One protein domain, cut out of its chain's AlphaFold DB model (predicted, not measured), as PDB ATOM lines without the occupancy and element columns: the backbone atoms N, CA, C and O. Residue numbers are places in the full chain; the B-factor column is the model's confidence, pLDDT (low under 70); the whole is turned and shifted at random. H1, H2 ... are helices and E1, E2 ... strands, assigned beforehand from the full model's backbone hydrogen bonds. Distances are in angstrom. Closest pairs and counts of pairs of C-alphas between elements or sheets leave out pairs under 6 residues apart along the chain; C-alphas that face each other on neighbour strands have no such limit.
ATOM      1  N   TRP A  12      24.330  -5.454  -1.743       94.75
ATOM      2  CA  TRP A  12      24.064  -6.424  -2.801       94.75
ATOM      3  C   TRP A  12      22.953  -5.927  -3.723       94.75
ATOM      4  O   TRP A  12      21.793  -5.886  -3.331       94.75
ATOM      5  N   THR A  13      23.292  -5.570  -4.962       93.81
ATOM      6  CA  THR A  13      22.303  -5.174  -5.975       93.81
ATOM      7  C   THR A  13      21.802  -6.389  -6.759       93.81
ATOM      8  O   THR A  13      22.609  -7.133  -7.321       93.81
ATOM      9  N   ILE A  14      20.482  -6.572  -6.843       91.62
ATOM     10  CA  ILE A  14      19.835  -7.676  -7.563       91.62
ATOM     11  C   ILE A  14      18.982  -7.115  -8.704       91.62
ATOM     12  O   ILE A  14      18.002  -6.415  -8.475       91.62
ATOM     13  N   ASN A  15      19.334  -7.473  -9.943       87.12
ATOM     14  CA  ASN A  15      18.714  -6.953 -11.173       87.12
ATOM     15  C   ASN A  15      17.963  -8.022 -11.986       87.12
ATOM     16  O   ASN A  15      17.677  -7.824 -13.167       87.12
ATOM     17  N   GLU A  16      17.734  -9.207 -11.428       83.94
ATOM     18  CA  GLU A  16      17.108 -10.329 -12.132       83.94
ATOM     19  C   GLU A  16      16.095 -11.044 -11.242       83.94
ATOM     20  O   GLU A  16      16.169 -10.947 -10.025       83.94
ATOM     21  N   VAL A  17      15.159 -11.762 -11.864       82.50
ATOM     22  CA  VAL A  17      14.070 -12.484 -11.180       82.50
ATOM     23  C   VAL A  17      14.326 -13.996 -11.087       82.50
ATOM     24  O   VAL A  17      13.609 -14.711 -10.398       82.50
ATOM     25  N   THR A  18      15.364 -14.506 -11.756       84.25
ATOM     26  CA  THR A  18      15.607 -15.948 -11.937       84.25
ATOM     27  C   THR A  18      15.651 -16.718 -10.616       84.25
ATOM     28  O   THR A  18      15.034 -17.773 -10.501       84.25
ATOM     29  N   LEU A  19      16.366 -16.201  -9.610       87.50
ATOM     30  CA  LEU A  19      16.437 -16.851  -8.299       87.50
ATOM     31  C   LEU A  19      15.093 -16.770  -7.560       87.50
ATOM     32  O   LEU A  19      14.709 -17.759  -6.949       87.50
ATOM     33  N   ALA A  20      14.357 -15.659  -7.654       86.31
ATOM     34  CA  ALA A  20      13.018 -15.555  -7.069       86.31
ATOM     35  C   ALA A  20      12.069 -16.627  -7.626       86.31
ATOM     36  O   ALA A  20      11.431 -17.340  -6.854       86.31
ATOM     37  N   SER A  21      12.064 -16.833  -8.948       82.56
ATOM     38  CA  SER A  21      11.269 -17.899  -9.574       82.56
ATOM     39  C   SER A  21      11.667 -19.301  -9.091       82.56
ATOM     40  O   SER A  21      10.815 -20.174  -8.956       82.56
ATOM     41  N   ARG A  22      12.951 -19.544  -8.793       83.81
ATOM     42  CA  ARG A  22      13.402 -20.835  -8.239       83.81
ATOM     43  C   ARG A  22      13.074 -21.007  -6.762       83.81
ATOM     44  O   ARG A  22      12.739 -22.113  -6.352       83.81
ATOM     45  N   LEU A  23      13.152 -19.940  -5.967       86.44
ATOM     46  CA  LEU A  23      12.768 -19.967  -4.553       86.44
ATOM     47  C   LEU A  23      11.327 -20.457  -4.390       86.44
ATOM     48  O   LEU A  23      11.055 -21.284  -3.523       86.44
ATOM     49  N   GLU A  24      10.436 -20.022  -5.276       78.69
ATOM     50  CA  GLU A  24       9.061 -20.506  -5.337       78.69
ATOM     51  C   GLU A  24       8.984 -22.016  -5.619       78.69
ATOM     52  O   GLU A  24       8.305 -22.749  -4.898       78.69
ATOM     53  N   GLN A  25       9.732 -22.506  -6.613       81.62
ATOM     54  CA  GLN A  25       9.801 -23.937  -6.926       81.62
ATOM     55  C   GLN A  25      10.348 -24.760  -5.753       81.62
ATOM     56  O   GLN A  25       9.886 -25.874  -5.504       81.62
ATOM     57  N   TYR A  26      11.317 -24.237  -5.000       85.31
ATOM     58  CA  TYR A  26      11.814 -24.917  -3.805       85.31
ATOM     59  C   TYR A  26      10.737 -25.011  -2.724       85.31
ATOM     60  O   TYR A  26      10.610 -26.063  -2.103       85.31
ATOM     61  N   ILE A  27       9.945 -23.954  -2.521       84.56
ATOM     62  CA  ILE A  27       8.835 -23.962  -1.559       84.56
ATOM     63  C   ILE A  27       7.770 -24.974  -1.989       84.56
ATOM     64  O   ILE A  27       7.370 -25.812  -1.183       84.56
ATOM     65  N   SER A  28       7.347 -24.953  -3.258       81.56
ATOM     66  CA  SER A  28       6.306 -25.866  -3.751       81.56
ATOM     67  C   SER A  28       6.746 -27.335  -3.729       81.56
ATOM     68  O   SER A  28       5.934 -28.221  -3.474       81.56
ATOM     69  N   SER A  29       8.044 -27.601  -3.915       82.25
ATOM     70  CA  SER A  29       8.641 -28.941  -3.814       82.25
ATOM     71  C   SER A  29       9.076 -29.344  -2.395       82.25
ATOM     72  O   SER A  29       9.638 -30.424  -2.216       82.25
ATOM     73  N   GLY A  30       8.829 -28.508  -1.377       81.69
ATOM     74  CA  GLY A  30       9.156 -28.796   0.026       81.69
ATOM     75  C   GLY A  30      10.654 -28.769   0.364       81.69
ATOM     76  O   GLY A  30      11.067 -29.282   1.405       81.69
ATOM     77  N   GLN A  31      11.493 -28.169  -0.485       83.12
ATOM     78  CA  GLN A  31      12.944 -28.034  -0.298       83.12
ATOM     79  C   GLN A  31      13.308 -26.893   0.675       83.12
ATOM     80  O   GLN A  31      14.118 -26.015   0.365       83.12
ATOM     81  N   ASN A  32      12.745 -26.919   1.885       84.19
ATOM     82  CA  ASN A  32      12.889 -25.848   2.882       84.19
ATOM     83  C   ASN A  32      14.355 -25.543   3.244       84.19
ATOM     84  O   ASN A  32      14.717 -24.383   3.407       84.19
ATOM     85  N   ASN A  33      15.228 -26.556   3.267       86.50
ATOM     86  CA  ASN A  33      16.656 -26.379   3.565       86.50
ATOM     87  C   ASN A  33      17.368 -25.439   2.571       86.50
ATOM     88  O   ASN A  33      18.242 -24.666   2.963       86.50
ATOM     89  N   VAL A  34      17.001 -25.496   1.285       87.31
ATOM     90  CA  VAL A  34      17.585 -24.639   0.238       87.31
ATOM     91  C   VAL A  34      17.122 -23.198   0.425       87.31
ATOM     92  O   VAL A  34      17.929 -22.271   0.359       87.31
ATOM     93  N   VAL A  35      15.834 -23.013   0.722       88.62
ATOM     94  CA  VAL A  35      15.238 -21.700   1.007       88.62
ATOM     95  C   VAL A  35      15.871 -21.073   2.250       88.62
ATOM     96  O   VAL A  35      16.255 -19.905   2.221       88.62
ATOM     97  N   ASP A  36      16.062 -21.848   3.319       89.75
ATOM     98  CA  ASP A  36      16.695 -21.374   4.552       89.75
ATOM     99  C   ASP A  36      18.161 -20.976   4.338       89.75
ATOM    100  O   ASP A  36      18.631 -19.991   4.915       89.75
ATOM    101  N   ASN A  37      18.894 -21.697   3.485       90.81
ATOM    102  CA  ASN A  37      20.252 -21.313   3.103       90.81
ATOM    103  C   ASN A  37      20.270 -19.987   2.336       90.81
ATOM    104  O   ASN A  37      21.092 -19.124   2.648       90.81
ATOM    105  N   TRP A  38      19.344 -19.783   1.395       92.31
ATOM    106  CA  TRP A  38      19.204 -18.494   0.718       92.31
ATOM    107  C   TRP A  38      18.844 -17.377   1.694       92.31
ATOM    108  O   TRP A  38      19.519 -16.350   1.697       92.31
ATOM    109  N   ARG A  39      17.886 -17.590   2.604       92.19
ATOM    110  CA  ARG A  39      17.541 -16.604   3.641       92.19
ATOM    111  C   ARG A  39      18.767 -16.200   4.467       92.19
ATOM    112  O   ARG A  39      18.999 -15.013   4.668       92.19
ATOM    113  N   LYS A  40      19.608 -17.162   4.868       91.81
ATOM    114  CA  LYS A  40      20.877 -16.890   5.573       91.81
ATOM    115  C   LYS A  40      21.882 -16.088   4.744       91.81
ATOM    116  O   LYS A  40      22.734 -15.423   5.316       91.81
ATOM    117  N   ILE A  41      21.855 -16.180   3.416       91.44
ATOM    118  CA  ILE A  41      22.729 -15.375   2.550       91.44
ATOM    119  C   ILE A  41      22.199 -13.946   2.461       91.44
ATOM    120  O   ILE A  41      22.979 -13.008   2.614       91.44
ATOM    121  N   PHE A  42      20.889 -13.775   2.284       94.06
ATOM    122  CA  PHE A  42      20.254 -12.456   2.242       94.06
ATOM    123  C   PHE A  42      20.445 -11.678   3.552       94.06
ATOM    124  O   PHE A  42      20.718 -10.481   3.508       94.06
ATOM    125  N   THR A  43      20.429 -12.352   4.709       93.25
ATOM    126  CA  THR A  43      20.691 -11.714   6.016       93.25
ATOM    127  C   THR A  43      22.144 -11.274   6.219       93.25
ATOM    128  O   THR A  43      22.416 -10.493   7.129       93.25
ATOM    129  N   ARG A  44      23.100 -11.756   5.409       91.56
ATOM    130  CA  ARG A  44      24.510 -11.329   5.492       91.56
ATOM    131  C   ARG A  44      24.768  -9.993   4.809       91.56
ATOM    132  O   ARG A  44      25.769  -9.353   5.127       91.56
ATOM    133  N   ALA A  45      23.927  -9.600   3.857       93.12
ATOM    134  CA  ALA A  45      24.015  -8.283   3.249       93.12
ATOM    135  C   ALA A  45      23.514  -7.232   4.244       93.12
ATOM    136  O   ALA A  45      22.473  -7.409   4.876       93.12
ATOM    137  N   ASN A  46      24.236  -6.121   4.368       92.06
ATOM    138  CA  ASN A  46      23.755  -4.990   5.156       92.06
ATOM    139  C   ASN A  46      22.544  -4.352   4.477       92.06
ATOM    140  O   ASN A  46      21.600  -3.979   5.163       92.06
ATOM    141  N   VAL A  47      22.583  -4.257   3.143       94.81
ATOM    142  CA  VAL A  47      21.481  -3.758   2.317       94.81
ATOM    143  C   VAL A  47      21.411  -4.557   1.017       94.81
ATOM    144  O   VAL A  47      22.431  -4.774   0.359       94.81
ATOM    145  N   VAL A  48      20.203  -4.970   0.638       96.31
ATOM    146  CA  VAL A  48      19.897  -5.553  -0.672       96.31
ATOM    147  C   VAL A  48      19.149  -4.512  -1.495       96.31
ATOM    148  O   VAL A  48      18.093  -4.038  -1.086       96.31
ATOM    149  N   VAL A  49      19.707  -4.135  -2.642       95.88
ATOM    150  CA  VAL A  49      19.177  -3.068  -3.496       95.88
ATOM    151  C   VAL A  49      18.505  -3.657  -4.729       95.88
ATOM    152  O   VAL A  49      19.096  -4.480  -5.429       95.88
ATOM    153  N   PHE A  50      17.300  -3.184  -5.031       94.31
ATOM    154  CA  PHE A  50      16.549  -3.537  -6.231       94.31
ATOM    155  C   PHE A  50      16.312  -2.307  -7.126       94.31
ATOM    156  O   PHE A  50      16.030  -1.227  -6.603       94.31
ATOM    157  N   PRO A  51      16.362  -2.454  -8.463       91.81
ATOM    158  CA  PRO A  51      16.163  -1.357  -9.416       91.81
ATOM    159  C   PRO A  51      14.692  -0.951  -9.612       91.81
ATOM    160  O   PRO A  51      14.397   0.029 -10.291       91.81
ATOM    161  N   ASN A  52      13.748  -1.737  -9.090       88.62
ATOM    162  CA  ASN A  52      12.312  -1.489  -9.189       88.62
ATOM    163  C   ASN A  52      11.570  -2.125  -8.006       88.62
ATOM    164  O   ASN A  52      12.122  -2.960  -7.290       88.62
ATOM    165  N   TYR A  53      10.304  -1.754  -7.838       87.38
ATOM    166  CA  TYR A  53       9.469  -2.229  -6.730       87.38
ATOM    167  C   TYR A  53       8.886  -3.637  -6.934       87.38
ATOM    168  O   TYR A  53       8.302  -4.198  -6.013       87.38
ATOM    169  N   ILE A  54       9.052  -4.245  -8.112       84.50
ATOM    170  CA  ILE A  54       8.534  -5.589  -8.399       84.50
ATOM    171  C   ILE A  54       9.466  -6.671  -7.843       84.50
ATOM    172  O   ILE A  54       9.017  -7.658  -7.263       84.50
ATOM    173  N   LEU A  55      10.777  -6.492  -7.994       87.31
ATOM    174  CA  LEU A  55      11.766  -7.457  -7.521       87.31
ATOM    175  C   LEU A  55      11.735  -7.705  -6.000       87.31
ATOM    176  O   LEU A  55      11.729  -8.878  -5.632       87.31
ATOM    177  N   PRO A  56      11.653  -6.707  -5.097       90.44
ATOM    178  CA  PRO A  56      11.576  -6.996  -3.662       90.44
ATOM    179  C   PRO A  56      10.351  -7.851  -3.304       90.44
ATOM    180  O   PRO A  56      10.445  -8.712  -2.435       90.44
ATOM    181  N   ILE A  57       9.238  -7.688  -4.027       86.12
ATOM    182  CA  ILE A  57       8.030  -8.513  -3.870       86.12
ATOM    183  C   ILE A  57       8.315  -9.960  -4.287       86.12
ATOM    184  O   ILE A  57       7.994 -10.892  -3.546       86.12
ATOM    185  N   ALA A  58       8.983 -10.154  -5.428       84.50
ATOM    186  CA  ALA A  58       9.400 -11.476  -5.897       84.50
ATOM    187  C   ALA A  58      10.359 -12.168  -4.907       84.50
ATOM    188  O   ALA A  58      10.311 -13.384  -4.733       84.50
ATOM    189  N   TYR A  59      11.206 -11.394  -4.225       89.75
ATOM    190  CA  TYR A  59      12.167 -11.876  -3.231       89.75
ATOM    191  C   TYR A  59      11.656 -11.817  -1.780       89.75
ATOM    192  O   TYR A  59      12.448 -12.003  -0.855       89.75
ATOM    193  N   SER A  60      10.355 -11.604  -1.558       89.62
ATOM    194  CA  SER A  60       9.757 -11.453  -0.216       89.62
ATOM    195  C   SER A  60      10.042 -12.628   0.731       89.62
ATOM    196  O   SER A  60      10.224 -12.436   1.929       89.62
ATOM    197  N   VAL A  61      10.188 -13.847   0.205       87.31
ATOM    198  CA  VAL A  61      10.530 -15.067   0.972       87.31
ATOM    199  C   VAL A  61      11.874 -14.959   1.716       87.31
ATOM    200  O   VAL A  61      12.086 -15.612   2.749       87.31
ATOM    201  N   CYS A  62      12.794 -14.158   1.179       90.50
ATOM    202  CA  CYS A  62      14.126 -13.926   1.730       90.50
ATOM    203  C   CYS A  62      14.265 -12.559   2.413       90.50
ATOM    204  O   CYS A  62      15.381 -12.212   2.800       90.50
ATOM    205  N   ASP A  63      13.171 -11.807   2.573       91.19
ATOM    206  CA  ASP A  63      13.216 -10.477   3.174       91.19
ATOM    207  C   ASP A  63      13.663 -10.554   4.640       91.19
ATOM    208  O   ASP A  63      13.061 -11.230   5.479       91.19
ATOM    209  N   ALA A  64      14.765  -9.868   4.931       89.75
ATOM    210  CA  ALA A  64      15.349  -9.747   6.261       89.75
ATOM    211  C   ALA A  64      15.139  -8.347   6.866       89.75
ATOM    212  O   ALA A  64      15.763  -8.017   7.875       89.75
ATOM    213  N   GLY A  65      14.303  -7.507   6.244       90.31
ATOM    214  CA  GLY A  65      14.131  -6.097   6.592       90.31
ATOM    215  C   GLY A  65      15.279  -5.208   6.105       90.31
ATOM    216  O   GLY A  65      15.447  -4.098   6.603       90.31
ATOM    217  N   ASN A  66      16.093  -5.696   5.163       92.81
ATOM    218  CA  ASN A  66      17.262  -5.004   4.611       92.81
ATOM    219  C   ASN A  66      17.096  -4.625   3.128       92.81
ATOM    220  O   ASN A  66      18.087  -4.350   2.449       92.81
ATOM    221  N   TYR A  67      15.865  -4.640   2.612       94.19
ATOM    222  CA  TYR A  67      15.571  -4.333   1.214       94.19
ATOM    223  C   TYR A  67      15.465  -2.828   0.986       94.19
ATOM    224  O   TYR A  67      14.874  -2.096   1.778       94.19
ATOM    225  N   PHE A  68      16.020  -2.371  -0.131       93.94
ATOM    226  CA  PHE A  68      15.969  -0.981  -0.553       93.94
ATOM    227  C   PHE A  68      15.723  -0.907  -2.058       93.94
ATOM    228  O   PHE A  68      16.250  -1.719  -2.818       93.94
ATOM    229  N   VAL A  69      14.921   0.057  -2.506       93.69
ATOM    230  CA  VAL A  69      14.640   0.250  -3.933       93.69
ATOM    231  C   VAL A  69      15.303   1.537  -4.391       93.69
ATOM    232  O   VAL A  69      14.992   2.610  -3.882       93.69
ATOM    233  N   ILE A  70      16.211   1.425  -5.357       94.62
ATOM    234  CA  ILE A  70      16.842   2.565  -6.024       94.62
ATOM    235  C   ILE A  70      16.435   2.485  -7.496       94.62
ATOM    236  O   ILE A  70      16.960   1.631  -8.206       94.62
ATOM    237  N   PRO A  71      15.469   3.306  -7.954       91.19
ATOM    238  CA  PRO A  71      14.942   3.216  -9.307       91.19
ATOM    239  C   PRO A  71      16.000   3.489 -10.371       91.19
ATOM    240  O   PRO A  71      16.721   4.483 -10.285       91.19
ATOM    241  N   GLY A  72      16.009   2.656 -11.408       86.69
ATOM    242  CA  GLY A  72      16.844   2.852 -12.590       86.69
ATOM    243  C   GLY A  72      17.994   1.861 -12.695       86.69
ATOM    244  O   GLY A  72      18.449   1.261 -11.723       86.69
ATOM    245  N   GLU A 283      17.731   9.815 -10.023       93.06
ATOM    246  CA  GLU A 283      17.186   9.014  -8.923       93.06
ATOM    247  C   GLU A 283      18.141   7.901  -8.489       93.06
ATOM    248  O   GLU A 283      18.310   7.664  -7.293       93.06
ATOM    249  N   SER A 284      18.802   7.246  -9.445       93.88
ATOM    250  CA  SER A 284      19.805   6.224  -9.162       93.88
ATOM    251  C   SER A 284      21.030   6.796  -8.453       93.88
ATOM    252  O   SER A 284      21.434   6.285  -7.409       93.88
ATOM    253  N   VAL A 285      21.626   7.865  -8.988       93.62
ATOM    254  CA  VAL A 285      22.840   8.476  -8.424       93.62
ATOM    255  C   VAL A 285      22.574   9.033  -7.032       93.62
ATOM    256  O   VAL A 285      23.353   8.778  -6.113       93.62
ATOM    257  N   GLU A 286      21.469   9.752  -6.850       93.25
ATOM    258  CA  GLU A 286      21.085  10.297  -5.547       93.25
ATOM    259  C   GLU A 286      20.711   9.192  -4.559       93.25
ATOM    260  O   GLU A 286      21.142   9.239  -3.408       93.25
ATOM    261  N   GLY A 287      19.984   8.164  -5.007       93.81
ATOM    262  CA  GLY A 287      19.615   7.018  -4.180       93.81
ATOM    263  C   GLY A 287      20.832   6.247  -3.671       93.81
ATOM    264  O   GLY A 287      20.916   5.946  -2.479       93.81
ATOM    265  N   TYR A 288      21.813   5.976  -4.539       93.88
ATOM    266  CA  TYR A 288      23.056   5.319  -4.128       93.88
ATOM    267  C   TYR A 288      23.926   6.224  -3.255       93.88
ATOM    268  O   TYR A 288      24.512   5.738  -2.291       93.88
ATOM    269  N   ALA A 289      23.999   7.526  -3.539       92.62
ATOM    270  CA  ALA A 289      24.743   8.460  -2.698       92.62
ATOM    271  C   ALA A 289      24.157   8.534  -1.280       92.62
ATOM    272  O   ALA A 289      24.900   8.401  -0.307       92.62
ATOM    273  N   LEU A 290      22.829   8.643  -1.163       92.00
ATOM    274  CA  LEU A 290      22.122   8.631   0.117       92.00
ATOM    275  C   LEU A 290      22.300   7.294   0.846       92.00
ATOM    276  O   LEU A 290      22.498   7.264   2.060       92.00
ATOM    277  N   LEU A 291      22.259   6.173   0.123       92.81
ATOM    278  CA  LEU A 291      22.530   4.860   0.701       92.81
ATOM    279  C   LEU A 291      23.944   4.802   1.295       92.81
ATOM    280  O   LEU A 291      24.108   4.387   2.440       92.81
ATOM    281  N   LEU A 292      24.956   5.242   0.541       90.94
ATOM    282  CA  LEU A 292      26.347   5.252   0.993       90.94
ATOM    283  C   LEU A 292      26.548   6.162   2.210       90.94
ATOM    284  O   LEU A 292      27.228   5.754   3.148       90.94
ATOM    285  N   GLU A 293      25.922   7.340   2.232       87.62
ATOM    286  CA  GLU A 293      25.953   8.265   3.372       87.62
ATOM    287  C   GLU A 293      25.399   7.624   4.655       87.62
ATOM    288  O   GLU A 293      25.947   7.824   5.737       87.62
ATOM    289  N   ASN A 294      24.359   6.793   4.537       87.69
ATOM    290  CA  ASN A 294      23.722   6.149   5.686       87.69
ATOM    291  C   ASN A 294      24.442   4.882   6.180       87.69
ATOM    292  O   ASN A 294      24.370   4.562   7.369       87.69
ATOM    293  N   ILE A 295      25.116   4.134   5.298       88.62
ATOM    294  CA  ILE A 295      25.784   2.875   5.682       88.62
ATOM    295  C   ILE A 295      27.258   3.061   6.055       88.62
ATOM    296  O   ILE A 295      27.791   2.272   6.841       88.62
ATOM    297  N   LEU A 296      27.937   4.061   5.485       85.44
ATOM    298  CA  LEU A 296      29.353   4.301   5.738       85.44
ATOM    299  C   LEU A 296      29.525   5.128   7.009       85.44
ATOM    300  O   LEU A 296      29.009   6.232   7.141       85.44
ATOM    301  N   ARG A 297      30.310   4.601   7.951       80.44
ATOM    302  CA  ARG A 297      30.709   5.329   9.157       80.44
ATOM    303  C   ARG A 297      32.133   5.829   8.988       80.44
ATOM    304  O   ARG A 297      33.066   5.029   8.959       80.44
ATOM    305  N   PHE A 298      32.288   7.142   8.888       76.50
ATOM    306  CA  PHE A 298      33.597   7.776   8.787       76.50
ATOM    307  C   PHE A 298      34.149   8.107  10.185       76.50
ATOM    308  O   PHE A 298      33.398   8.620  11.022       76.50
ATOM    309  N   PRO A 299      35.433   7.810  10.457       76.94
ATOM    310  CA  PRO A 299      36.133   8.300  11.644       76.94
ATOM    311  C   PRO A 299      36.193   9.833  11.673       76.94
ATOM    312  O   PRO A 299      36.145  10.473  10.623       76.94
ATOM    313  N   SER A 300      36.365  10.420  12.860       76.62
ATOM    314  CA  SER A 300      36.465  11.877  13.051       76.62
ATOM    315  C   SER A 300      37.631  12.527  12.301       76.62
ATOM    316  O   SER A 300      37.626  13.735  12.076       76.62
ATOM    317  N   GLU A 310      24.882  18.524  -3.379       88.56
ATOM    318  CA  GLU A 310      26.063  19.140  -3.999       88.56
ATOM    319  C   GLU A 310      26.646  18.316  -5.159       88.56
ATOM    320  O   GLU A 310      27.616  18.741  -5.795       88.56
ATOM    321  N   ILE A 311      26.090  17.134  -5.451       88.12
ATOM    322  CA  ILE A 311      26.532  16.326  -6.593       88.12
ATOM    323  C   ILE A 311      26.303  17.134  -7.888       88.12
ATOM    324  O   ILE A 311      25.177  17.587  -8.124       88.12
ATOM    325  N   PRO A 312      27.329  17.297  -8.751       90.69
ATOM    326  CA  PRO A 312      27.207  18.072  -9.982       90.69
ATOM    327  C   PRO A 312      26.091  17.559 -10.902       90.69
ATOM    328  O   PRO A 312      25.767  16.375 -10.907       90.69
ATOM    329  N   VAL A 313      25.551  18.435 -11.753       88.81
ATOM    330  CA  VAL A 313      24.439  18.085 -12.661       88.81
ATOM    331  C   VAL A 313      24.846  17.034 -13.700       88.81
ATOM    332  O   VAL A 313      24.071  16.140 -14.015       88.81
ATOM    333  N   LYS A 314      26.087  17.095 -14.205       88.81
ATOM    334  CA  LYS A 314      26.586  16.199 -15.262       88.81
ATOM    335  C   LYS A 314      26.424  14.696 -14.943       88.81
ATOM    336  O   LYS A 314      25.824  14.008 -15.759       88.81
ATOM    337  N   PRO A 315      26.897  14.167 -13.796       87.56
ATOM    338  CA  PRO A 315      26.697  12.758 -13.443       87.56
ATOM    339  C   PRO A 315      25.238  12.381 -13.145       87.56
ATOM    340  O   PRO A 315      24.940  11.197 -13.121       87.56
ATOM    341  N   LYS A 316      24.338  13.348 -12.915       89.38
ATOM    342  CA  LYS A 316      22.899  13.094 -12.717       89.38
ATOM    343  C   LYS A 316      22.104  13.068 -14.024       89.38
ATOM    344  O   LYS A 316      20.960  12.628 -14.024       89.38
ATOM    345  N   ALA A 317      22.685  13.568 -15.115       90.50
ATOM    346  CA  ALA A 317      22.005  13.696 -16.399       90.50
ATOM    347  C   ALA A 317      22.161  12.453 -17.282       90.50
ATOM    348  O   ALA A 317      21.233  12.090 -17.996       90.50
ATOM    349  N   GLU A 318      23.329  11.807 -17.247       92.62
ATOM    350  CA  GLU A 318      23.656  10.686 -18.128       92.62
ATOM    351  C   GLU A 318      24.437   9.607 -17.390       92.62
ATOM    352  O   GLU A 318      25.261   9.895 -16.512       92.62
ATOM    353  N   TRP A 319      24.227   8.356 -17.793       91.69
ATOM    354  CA  TRP A 319      25.085   7.272 -17.340       91.69
ATOM    355  C   TRP A 319      26.510   7.478 -17.855       91.69
ATOM    356  O   TRP A 319      26.748   8.015 -18.939       91.69
ATOM    357  N   GLN A 320      27.489   6.993 -17.097       90.44
ATOM    358  CA  GLN A 320      28.887   7.002 -17.517       90.44
ATOM    359  C   GLN A 320      29.157   5.895 -18.549       90.44
ATOM    360  O   GLN A 320      29.900   4.955 -18.279       90.44
ATOM    361  N   TRP A 321      28.550   6.013 -19.734       88.19
ATOM    362  CA  TRP A 321      28.559   5.004 -20.802       88.19
ATOM    363  C   TRP A 321      29.961   4.526 -21.193       88.19
ATOM    364  O   TRP A 321      30.170   3.328 -21.353       88.19
ATOM    365  N   HIS A 322      30.945   5.427 -21.200       87.12
ATOM    366  CA  HIS A 322      32.354   5.108 -21.461       87.12
ATOM    367  C   HIS A 322      32.947   4.025 -20.534       87.12
ATOM    368  O   HIS A 322      33.888   3.333 -20.915       87.12
ATOM    369  N   LEU A 323      32.414   3.840 -19.318       85.19
ATOM    370  CA  LEU A 323      32.850   2.769 -18.413       85.19
ATOM    371  C   LEU A 323      32.342   1.386 -18.855       85.19
ATOM    372  O   LEU A 323      32.936   0.370 -18.491       85.19
ATOM    373  N   PHE A 324      31.260   1.339 -19.635       77.31
ATOM    374  CA  PHE A 324      30.652   0.109 -20.138       77.31
ATOM    375  C   PHE A 324      31.261  -0.353 -21.469       77.31
ATOM    376  O   PHE A 324      31.281  -1.556 -21.722       77.31
ATOM    377  N   GLU A 325      31.854   0.545 -22.260       70.38
ATOM    378  CA  GLU A 325      32.538   0.220 -23.531       70.38
ATOM    379  C   GLU A 325      33.627  -0.860 -23.350       70.38
ATOM    380  O   GLU A 325      33.781  -1.777 -24.159       70.38
ATOM    381  N   ALA A 326      34.353  -0.835 -22.225       66.38
ATOM    382  CA  ALA A 326      35.367  -1.845 -21.901       66.38
ATOM    383  C   ALA A 326      34.780  -3.249 -21.625       66.38
ATOM    384  O   ALA A 326      35.499  -4.250 -21.686       66.38
ATOM    385  N   ILE A 327      33.486  -3.333 -21.300       66.38
ATOM    386  CA  ILE A 327      32.763  -4.574 -20.993       66.38
ATOM    387  C   ILE A 327      32.189  -5.198 -22.278       66.38
ATOM    388  O   ILE A 327      32.168  -6.428 -22.401       66.38
ATOM    389  N   GLU A 328      31.793  -4.371 -23.254       58.06
ATOM    390  CA  GLU A 328      31.178  -4.777 -24.532       58.06
ATOM    391  C   GLU A 328      32.020  -5.807 -25.302       58.06
ATOM    392  O   GLU A 328      31.494  -6.800 -25.809       58.06
ATOM    393  N   THR A 329      33.347  -5.662 -25.296       50.97
ATOM    394  CA  THR A 329      34.269  -6.543 -26.043       50.97
ATOM    395  C   THR A 329      34.399  -7.969 -25.491       50.97
ATOM    396  O   THR A 329      34.860  -8.855 -26.211       50.97
ATOM    397  N   LYS A 330      33.996  -8.244 -24.239       51.69
ATOM    398  CA  LYS A 330      34.154  -9.574 -23.601       51.69
ATOM    399  C   LYS A 330      32.847 -10.329 -23.362       51.69
ATOM    400  O   LYS A 330      32.876 -11.546 -23.177       51.69
ATOM    401  N   TYR A 331      31.711  -9.635 -23.328       51.81
ATOM    402  CA  TYR A 331      30.453 -10.182 -22.805       51.81
ATOM    403  C   TYR A 331      29.447 -10.656 -23.865       51.81
ATOM    404  O   TYR A 331      28.380 -11.149 -23.500       51.81
ATOM    405  N   SER A 332      29.795 -10.588 -25.155       47.47
ATOM    406  CA  SER A 332      28.866 -10.753 -26.286       47.47
ATOM    407  C   SER A 332      28.218 -12.142 -26.476       47.47
ATOM    408  O   SER A 332      27.530 -12.343 -27.473       47.47
ATOM    409  N   GLN A 333      28.382 -13.122 -25.577       47.97
ATOM    410  CA  GLN A 333      27.749 -14.442 -25.743       47.97
ATOM    411  C   GLN A 333      27.185 -15.028 -24.430       47.97
ATOM    412  O   GLN A 333      27.914 -15.314 -23.470       47.97
ATOM    413  N   ASN A 334      25.864 -15.261 -24.449       52.25
ATOM    414  CA  ASN A 334      25.049 -16.112 -23.569       52.25
ATOM    415  C   ASN A 334      24.959 -15.711 -22.082       52.25
ATOM    416  O   ASN A 334      25.739 -16.184 -21.259       52.25
ATOM    417  N   LYS A 335      23.955 -14.892 -21.722       52.94
ATOM    418  CA  LYS A 335      23.688 -14.408 -20.347       52.94
ATOM    419  C   LYS A 335      22.708 -15.304 -19.570       52.94
ATOM    420  O   LYS A 335      23.036 -15.749 -18.473       52.94
ATOM    421  N   THR A 336      21.562 -15.660 -20.154       49.66
ATOM    422  CA  THR A 336      20.509 -16.460 -19.488       49.66
ATOM    423  C   THR A 336      20.953 -17.897 -19.195       49.66
ATOM    424  O   THR A 336      20.710 -18.437 -18.110       49.66
ATOM    425  N   LEU A 337      21.712 -18.492 -20.123       52.66
ATOM    426  CA  LEU A 337      22.352 -19.803 -19.950       52.66
ATOM    427  C   LEU A 337      23.405 -19.801 -18.826       52.66
ATOM    428  O   LEU A 337      23.634 -20.834 -18.203       52.66
ATOM    429  N   LYS A 338      24.037 -18.654 -18.523       60.28
ATOM    430  CA  LYS A 338      25.074 -18.566 -17.484       60.28
ATOM    431  C   LYS A 338      24.477 -18.482 -16.082       60.28
ATOM    432  O   LYS A 338      24.873 -19.293 -15.248       60.28
ATOM    433  N   THR A 339      23.507 -17.601 -15.811       62.91
ATOM    434  CA  THR A 339      22.883 -17.500 -14.471       62.91
ATOM    435  C   THR A 339      22.241 -18.819 -14.051       62.91
ATOM    436  O   THR A 339      22.529 -19.337 -12.972       62.91
ATOM    437  N   SER A 340      21.423 -19.404 -14.929       68.19
ATOM    438  CA  SER A 340      20.813 -20.715 -14.687       68.19
ATOM    439  C   SER A 340      21.871 -21.792 -14.436       68.19
ATOM    440  O   SER A 340      21.713 -22.593 -13.518       68.19
ATOM    441  N   SER A 341      22.999 -21.771 -15.159       74.19
ATOM    442  CA  SER A 341      24.108 -22.699 -14.904       74.19
ATOM    443  C   SER A 341      24.772 -22.504 -13.535       74.19
ATOM    444  O   SER A 341      25.163 -23.491 -12.915       74.19
ATOM    445  N   TYR A 342      24.904 -21.267 -13.041       79.88
ATOM    446  CA  TYR A 342      25.478 -20.995 -11.720       79.88
ATOM    447  C   TYR A 342      24.540 -21.447 -10.604       79.88
ATOM    448  O   TYR A 342      24.987 -22.127  -9.683       79.88
ATOM    449  N   LEU A 343      23.246 -21.142 -10.721       82.12
ATOM    450  CA  LEU A 343      22.242 -21.613  -9.771       82.12
ATOM    451  C   LEU A 343      22.176 -23.146  -9.761       82.12
ATOM    452  O   LEU A 343      22.259 -23.737  -8.691       82.12
ATOM    453  N   ASN A 344      22.197 -23.794 -10.934       80.19
ATOM    454  CA  ASN A 344      22.274 -25.258 -11.037       80.19
ATOM    455  C   ASN A 344      23.512 -25.826 -10.320       80.19
ATOM    456  O   ASN A 344      23.445 -26.884  -9.699       80.19
ATOM    457  N   LYS A 345      24.667 -25.149 -10.399       84.00
ATOM    458  CA  LYS A 345      25.889 -25.575  -9.694       84.00
ATOM    459  C   LYS A 345      25.746 -25.460  -8.174       84.00
ATOM    460  O   LYS A 345      26.181 -26.370  -7.476       84.00
ATOM    461  N   ILE A 346      25.149 -24.376  -7.675       83.56
ATOM    462  CA  ILE A 346      24.911 -24.165  -6.237       83.56
ATOM    463  C   ILE A 346      23.908 -25.199  -5.709       83.56
ATOM    464  O   ILE A 346      24.157 -25.846  -4.697       83.56
ATOM    465  N   GLU A 347      22.815 -25.422  -6.435       81.19
ATOM    466  CA  GLU A 347      21.801 -26.425  -6.091       81.19
ATOM    467  C   GLU A 347      22.394 -27.832  -6.002       81.19
ATOM    468  O   GLU A 347      22.147 -28.534  -5.025       81.19
ATOM    469  N   ARG A 348      23.242 -28.224  -6.965       79.81
ATOM    470  CA  ARG A 348      23.950 -29.516  -6.940       79.81
ATOM    471  C   ARG A 348      24.818 -29.688  -5.692       79.81
ATOM    472  O   ARG A 348      24.965 -30.808  -5.210       79.81
ATOM    473  N   GLN A 349      25.405 -28.608  -5.176       81.94
ATOM    474  CA  GLN A 349      26.209 -28.656  -3.951       81.94
ATOM    475  C   GLN A 349      25.346 -28.813  -2.699       81.94
ATOM    476  O   GLN A 349      25.761 -29.485  -1.758       81.94
ATOM    477  N   TRP A 350      24.167 -28.192  -2.665       80.25
ATOM    478  CA  TRP A 350      23.293 -28.221  -1.491       80.25
ATOM    479  C   TRP A 350      22.354 -29.431  -1.466       80.25
ATOM    480  O   TRP A 350      21.987 -29.866  -0.380       80.25
ATOM    481  N   ASN A 351      22.036 -30.010  -2.629       71.25
ATOM    482  CA  ASN A 351      21.202 -31.203  -2.798       71.25
ATOM    483  C   ASN A 351      21.834 -32.195  -3.805       71.25
ATOM    484  O   ASN A 351      21.385 -32.298  -4.949       71.25
ATOM    485  N   PRO A 352      22.847 -32.985  -3.399       62.19
ATOM    486  CA  PRO A 352      23.531 -33.933  -4.288       62.19
ATOM    487  C   PRO A 352      22.660 -35.120  -4.752       62.19
ATOM    488  O   PRO A 352      23.066 -35.872  -5.635       62.19
TER     489      PRO A 352
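Overview. This is residues 12 to 72, 283 to 300 and 310 to 352 of the 534 residues of the protein "uncharacterized protein LOC107763934" of Nicotiana tabacum (UniProt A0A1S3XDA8). A small parallel sheet, E1 and E2, with the short helix H3 beside it, lies between two helical parts: the hairpin H1 and H2 with H7 next to it at one end, and H4 with H5 at the other. Residues 320 to 335, holding H6, stand free and arch between the two ends. The printed part has 122 residues, in the order H1 H2 E1 H3 E2 H4 H5 H6 H7, and is mostly helix. It is loose, with a radius of gyration of the C-alphas of 17.5 A and spans of 51 by 40 by 29 A.

Along the chain. H1, residues 18 to 28, starts at C-alpha 18 (15.607, -15.948, -11.937) and is 15.9 A long. H2 is 32 to 42, 15.3 A; E1 47 to 50; H3 54 to 58; E2 67 to 69; H4 283 to 295, 18.0 A; H5 313 to 317; H6 322 to 331, 15.5 A. H7, 336 to 350, 21.7 A, ends at C-alpha 350 (23.293, -28.221, -1.491).

Arrangement. H1 and H2 form a helical hairpin; their closest C-alphas, Leu 23 and Val 35, are 6.3 A apart. Residues 339 to 343 of H7 only just touch H1, with 3 pairs of C-alphas within 8 A, the closest Thr 18 and Ser 340 at 7.6 A. E1, H3 and E2 form a strand-helix-strand unit, two parallel neighbour strands with a helix between, its crossover right-handed; N 68 and O 48 are 2.8 A apart, within hydrogen-bond range. Residues 12 to 13 pair, parallel, with 48 to 49 of E1. H4 is near E2, and its residues 283 to 286 touch H5, the closest C-alphas being Val 285 and Lys 316 at 6.3 A. Every O i to N i+4 pair is within range in H1, H2, H3, H4, H5 and H7; H6 has 2 of 6, and 3 of 7 O i to N i+3 pairs.

Size, cuts and confidence. The C-alphas of Glu 310 and Pro 352 are farthest apart, 53.1 A. Residues 73 to 282 and 301 to 309 are not printed, with C-alpha gaps of 7.2 A and 21.3 A. Of the links printed whole, none is long. Confidence is under 70 at residues 326 to 340 and 352.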